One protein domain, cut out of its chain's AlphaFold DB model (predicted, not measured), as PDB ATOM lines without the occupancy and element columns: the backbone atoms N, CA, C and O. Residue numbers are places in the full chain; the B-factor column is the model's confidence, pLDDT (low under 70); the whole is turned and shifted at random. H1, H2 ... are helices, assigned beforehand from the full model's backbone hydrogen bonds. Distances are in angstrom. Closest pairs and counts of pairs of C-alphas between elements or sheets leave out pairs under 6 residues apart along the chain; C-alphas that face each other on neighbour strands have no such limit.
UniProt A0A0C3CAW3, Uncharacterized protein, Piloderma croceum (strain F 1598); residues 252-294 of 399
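Overview. This is residues 252 to 294 of the 399 residues of an uncharacterized protein of Piloderma croceum (strain F 1598) (UniProt A0A0C3CAW3). With little regular structure, this is a row of parts: the short helix H1 at one end, the short helix H2 in the middle, and a loop of residues 278 to 285 at the other end, after which the tail folds back past H2. The 43 printed residues hold H1 then H2 and no named strand; the class is all helix, with 16 residues in named elements. The whole is compact, with a radius of gyration of the C-alphas of 10.2 A, yet elongated, spanning 29 by 18 by 12 A.

Along the chain. H1, residues 253 to 259, begins at C-alpha 253 (12.388, -21.404, -159.885) and is 9.8 A long. H2, residues 265 to 273, is 12.2 A long and ends at C-alpha 273 (16.959, -27.362, -148.448).

Arrangement. H1 and H2 form a helical hairpin and touch, the closest C-alphas being those of Ala 257 and Leu 265, 5.8 A apart. They run opposite ways at a tilt of 35.4 degrees, only just steep. In both, every O i to N i+4 pair is within hydrogen-bond range.

Size, cuts and confidence. The C-alphas farthest apart, of Leu 259 and Ala 281, are 28.9 A apart. The printed part has no cut, the link from H1 to H2 is tight, and no printed residue is under 70 in pLDDT.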
ATOM      1  N   GLY A 252       9.766 -17.385-160.611       89.62
ATOM      2  CA  GLY A 252       9.581 -18.838-160.539       89.62
ATOM      3  C   GLY A 252      10.920 -19.573-160.628       89.62
ATOM      4  O   GLY A 252      11.797 -19.159-161.383       89.62
ATOM      5  N   VAL A 253      11.106 -20.661-159.873       86.81
ATOM      6  CA  VAL A 253      12.388 -21.404-159.885       86.81
ATOM      7  C   VAL A 253      12.672 -22.016-161.265       86.81
ATOM      8  O   VAL A 253      13.789 -21.906-161.767       86.81
ATOM      9  N   ASN A 254      11.658 -22.585-161.924       86.12
ATOM     10  CA  ASN A 254      11.791 -23.142-163.276       86.12
ATOM     11  C   ASN A 254      12.039 -22.045-164.328       86.12
ATOM     12  O   ASN A 254      12.856 -22.214-165.234       86.12
ATOM     13  N   ASP A 255      11.400 -20.884-164.169       87.38
ATOM     14  CA  ASP A 255      11.641 -19.719-165.025       87.38
ATOM     15  C   ASP A 255      13.069 -19.183-164.827       87.38
ATOM     16  O   ASP A 255      13.733 -18.791-165.781       87.38
ATOM     17  N   ALA A 256      13.593 -19.211-163.597       87.12
ATOM     18  CA  ALA A 256      14.977 -18.844-163.302       87.12
ATOM     19  C   ALA A 256      15.971 -19.813-163.954       87.12
ATOM     20  O   ALA A 256      16.950 -19.382-164.565       87.12
ATOM     21  N   ALA A 257      15.704 -21.117-163.844       87.19
ATOM     22  CA  ALA A 257      16.522 -22.164-164.443       87.19
ATOM     23  C   ALA A 257      16.616 -21.997-165.967       87.19
ATOM     24  O   ALA A 257      17.702 -22.105-166.535       87.19
ATOM     25  N   THR A 258      15.504 -21.658-166.626       88.25
ATOM     26  CA  THR A 258      15.492 -21.390-168.071       88.25
ATOM     27  C   THR A 258      16.175 -20.069-168.424       88.25
ATOM     28  O   THR A 258      17.009 -20.047-169.327       88.25
ATOM     29  N   LEU A 259      15.907 -18.988-167.680       88.12
ATOM     30  CA  LEU A 259      16.483 -17.664-167.932       88.12
ATOM     31  C   LEU A 259      18.015 -17.653-167.832       88.12
ATOM     32  O   LEU A 259      18.677 -17.021-168.651       88.12
ATOM     33  N   PHE A 260      18.584 -18.338-166.838       84.62
ATOM     34  CA  PHE A 260      20.035 -18.400-166.626       84.62
ATOM     35  C   PHE A 260      20.697 -19.631-167.262       84.62
ATOM     36  O   PHE A 260      21.910 -19.794-167.137       84.62
ATOM     37  N   ASN A 261      19.932 -20.479-167.959       84.81
ATOM     38  CA  ASN A 261      20.391 -21.755-168.518       84.81
ATOM     39  C   ASN A 261      21.035 -22.687-167.462       84.81
ATOM     40  O   ASN A 261      22.048 -23.340-167.710       84.81
ATOM     41  N   LEU A 262      20.441 -22.731-166.265       84.69
ATOM     42  CA  LEU A 262      20.875 -23.530-165.116       84.69
ATOM     43  C   LEU A 262      19.939 -24.729-164.933       84.69
ATOM     44  O   LEU A 262      19.035 -24.712-164.098       84.69
ATOM     45  N   GLN A 263      20.150 -25.785-165.718       82.25
ATOM     46  CA  GLN A 263      19.305 -26.990-165.678       82.25
ATOM     47  C   GLN A 263      19.375 -27.736-164.334       82.25
ATOM     48  O   GLN A 263      18.468 -28.486-163.985       82.25
ATOM     49  N   ASP A 264      20.439 -27.517-163.561       85.12
ATOM     50  CA  ASP A 264      20.676 -28.144-162.266       85.12
ATOM     51  C   ASP A 264      20.253 -27.271-161.069       85.12
ATOM     52  O   ASP A 264      20.503 -27.657-159.926       85.12
ATOM     53  N   LEU A 265      19.597 -26.125-161.299       85.88
ATOM     54  CA  LEU A 265      19.202 -25.197-160.233       85.88
ATOM     55  C   LEU A 265      18.213 -25.830-159.241       85.88
ATOM     56  O   LEU A 265      18.463 -25.808-158.037       85.88
ATOM     57  N   CYS A 266      17.119 -26.423-159.731       85.31
ATOM     58  CA  CYS A 266      16.138 -27.121-158.889       85.31
ATOM     59  C   CYS A 266      16.783 -28.232-158.043       85.31
ATOM     60  O   CYS A 266      16.690 -28.157-156.816       85.31
ATOM     61  N   PRO A 267      17.506 -29.209-158.628       85.00
ATOM     62  CA  PRO A 267      18.128 -30.261-157.832       85.00
ATOM     63  C   PRO A 267      19.217 -29.728-156.889       85.00
ATOM     64  O   PRO A 267      19.379 -30.269-155.798       85.00
ATOM     65  N   ALA A 268      19.929 -28.648-157.240       85.19
ATOM     66  CA  ALA A 268      20.882 -28.006-156.331       85.19
ATOM     67  C   ALA A 268      20.196 -27.396-155.097       85.19
ATOM     68  O   ALA A 268      20.699 -27.540-153.981       85.19
ATOM     69  N   LEU A 269      19.046 -26.742-155.283       85.75
ATOM     70  CA  LEU A 269      18.244 -26.211-154.180       85.75
ATOM     71  C   LEU A 269      17.649 -27.341-153.333       85.75
ATOM     72  O   LEU A 269      17.642 -27.234-152.109       85.75
ATOM     73  N   GLY A 270      17.218 -28.441-153.956       84.25
ATOM     74  CA  GLY A 270      16.709 -29.618-153.250       84.25
ATOM     75  C   GLY A 270      17.781 -30.303-152.398       84.25
ATOM     76  O   GLY A 270      17.515 -30.665-151.253       84.25
ATOM     77  N   ASP A 271      19.006 -30.444-152.915       84.19
ATOM     78  CA  ASP A 271      20.144 -30.976-152.148       84.19
ATOM     79  C   ASP A 271      20.388 -30.152-150.867       84.19
ATOM     80  O   ASP A 271      20.694 -30.711-149.813       84.19
ATOM     81  N   TYR A 272      20.246 -28.826-150.960       82.69
ATOM     82  CA  TYR A 272      20.507 -27.909-149.854       82.69
ATOM     83  C   TYR A 272      19.341 -27.816-148.858       82.69
ATOM     84  O   TYR A 272      19.554 -27.961-147.658       82.69
ATOM     85  N   PHE A 273      18.112 -27.590-149.327       83.62
ATOM     86  CA  PHE A 273      16.959 -27.362-148.448       83.62
ATOM     87  C   PHE A 273      16.292 -28.652-147.967       83.62
ATOM     88  O   PHE A 273      15.880 -28.719-146.811       83.62
ATOM     89  N   THR A 274      16.188 -29.667-148.828       82.19
ATOM     90  CA  THR A 274      15.473 -30.914-148.512       82.19
ATOM     91  C   THR A 274      16.404 -31.946-147.889       82.19
ATOM     92  O   THR A 274      16.054 -32.556-146.884       82.19
ATOM     93  N   LEU A 275      17.595 -32.141-148.467       79.25
ATOM     94  CA  LEU A 275      18.555 -33.140-147.980       79.25
ATOM     95  C   LEU A 275      19.581 -32.577-146.984       79.25
ATOM     96  O   LEU A 275      20.253 -33.365-146.324       79.25
ATOM     97  N   GLN A 276      19.717 -31.247-146.879       80.19
ATOM     98  CA  GLN A 276      20.711 -30.572-146.027       80.19
ATOM     99  C   GLN A 276      22.142 -31.100-146.222       80.19
ATOM    100  O   GLN A 276      22.961 -31.115-145.302       80.19
ATOM    101  N   LEU A 277      22.464 -31.543-147.441       77.50
ATOM    102  CA  LEU A 277      23.772 -32.104-147.754       77.50
ATOM    103  C   LEU A 277      24.745 -30.994-148.144       77.50
ATOM    104  O   LEU A 277      24.501 -30.206-149.062       77.50
ATOM    105  N   SER A 278      25.906 -30.981-147.493       77.06
ATOM    106  CA  SER A 278      27.012 -30.119-147.897       77.06
ATOM    107  C   SER A 278      27.599 -30.562-149.245       77.06
ATOM    108  O   SER A 278      27.431 -31.701-149.688       77.06
ATOM    109  N   TYR A 279      28.333 -29.663-149.909       73.94
ATOM    110  CA  TYR A 279      29.049 -29.987-151.150       73.94
ATOM    111  C   TYR A 279      29.998 -31.189-150.989       73.94
ATOM    112  O   TYR A 279      30.083 -32.032-151.885       73.94
ATOM    113  N   LEU A 280      30.660 -31.288-149.831       75.44
ATOM    114  CA  LEU A 280      31.548 -32.400-149.497       75.44
ATOM    115  C   LEU A 280      30.769 -33.704-149.297       75.44
ATOM    116  O   LEU A 280      31.136 -34.716-149.881       75.44
ATOM    117  N   ALA A 281      29.647 -33.673-148.570       77.44
ATOM    118  CA  ALA A 281      28.838 -34.866-148.300       77.44
ATOM    119  C   ALA A 281      28.284 -35.527-149.578       77.44
ATOM    120  O   ALA A 281      28.020 -36.728-149.607       77.44
ATOM    121  N   ARG A 282      28.128 -34.755-150.658       78.50
ATOM    122  CA  ARG A 282      27.649 -35.255-151.955       78.50
ATOM    123  C   ARG A 282      28.753 -35.514-152.982       78.50
ATOM    124  O   ARG A 282      28.420 -35.864-154.114       78.50
ATOM    125  N   ASN A 283      30.032 -35.365-152.623       76.31
ATOM    126  CA  ASN A 283      31.177 -35.473-153.542       76.31
ATOM    127  C   ASN A 283      30.985 -34.640-154.827       76.31
ATOM    128  O   ASN A 283      31.289 -35.090-155.930       76.31
ATOM    129  N   GLY A 284      30.387 -33.451-154.697       72.88
ATOM    130  CA  GLY A 284      30.069 -32.569-155.825       72.88
ATOM    131  C   GLY A 284      28.925 -33.022-156.745       72.88
ATOM    132  O   GLY A 284      28.528 -32.261-157.627       72.88
ATOM    133  N   GLN A 285      28.336 -34.202-156.537       77.94
ATOM    134  CA  GLN A 285      27.224 -34.701-157.351       77.94
ATOM    135  C   GLN A 285      25.879 -34.112-156.901       77.94
ATOM    136  O   GLN A 285      25.686 -33.773-155.729       77.94
ATOM    137  N   ARG A 286      24.938 -33.971-157.842       82.38
ATOM    138  CA  ARG A 286      23.532 -33.654-157.541       82.38
ATOM    139  C   ARG A 286      22.819 -34.946-157.144       82.38
ATOM    140  O   ARG A 286      22.965 -35.947-157.847       82.38
ATOM    141  N   ARG A 287      22.113 -34.958-156.010       80.00
ATOM    142  CA  ARG A 287      21.436 -36.165-155.493       80.00
ATOM    143  C   ARG A 287      19.925 -36.094-155.687       80.00
ATOM    144  O   ARG A 287      19.307 -37.115-155.985       80.00
ATOM    145  N   CYS A 288      19.348 -34.904-155.571       79.12
ATOM    146  CA  CYS A 288      17.947 -34.655-155.880       79.12
ATOM    147  C   CYS A 288      17.649 -34.784-157.380       79.12
ATOM    148  O   CYS A 288      18.483 -34.489-158.239       79.12
ATOM    149  N   LYS A 289      16.428 -35.234-157.690       78.38
ATOM    150  CA  LYS A 289      15.897 -35.288-159.059       78.38
ATOM    151  C   LYS A 289      15.533 -33.881-159.543       78.38
ATOM    152  O   LYS A 289      15.318 -32.983-158.737       78.38
ATOM    153  N   SER A 290      15.430 -33.710-160.858       73.44
ATOM    154  CA  SER A 290      15.047 -32.444-161.498       73.44
ATOM    155  C   SER A 290      13.654 -31.941-161.102       73.44
ATOM    156  O   SER A 290      13.420 -30.741-161.155       73.44
ATOM    157  N   ASP A 291      12.767 -32.843-160.677       73.75
ATOM    158  CA  ASP A 291      11.388 -32.562-160.251       73.75
ATOM    159  C   ASP A 291      11.246 -32.639-158.718       73.75
ATOM    160  O   ASP A 291      10.334 -33.261-158.184       73.75
ATOM    161  N   CYS A 292      12.243 -32.138-157.981       76.56
ATOM    162  CA  CYS A 292      12.208 -32.165-156.522       76.56
ATOM    163  C   CYS A 292      11.191 -31.156-155.972       76.56
ATOM    164  O   CYS A 292      11.233 -29.973-156.320       76.56
ATOM    165  N   ASP A 293      10.345 -31.603-155.042       77.50
ATOM    166  CA  ASP A 293       9.444 -30.720-154.307       77.50
ATOM    167  C   ASP A 293      10.256 -29.797-153.390       77.50
ATOM    168  O   ASP A 293      10.833 -30.217-152.381       77.50
ATOM    169  N   LEU A 294      10.332 -28.523-153.770       83.19
ATOM    170  CA  LEU A 294      10.943 -27.478-152.960       83.19
ATOM    171  C   LEU A 294       9.900 -26.902-151.990       83.19
ATOM    172  O   LEU A 294       8.732 -26.755-152.354       83.19
TER     173      LEU A 294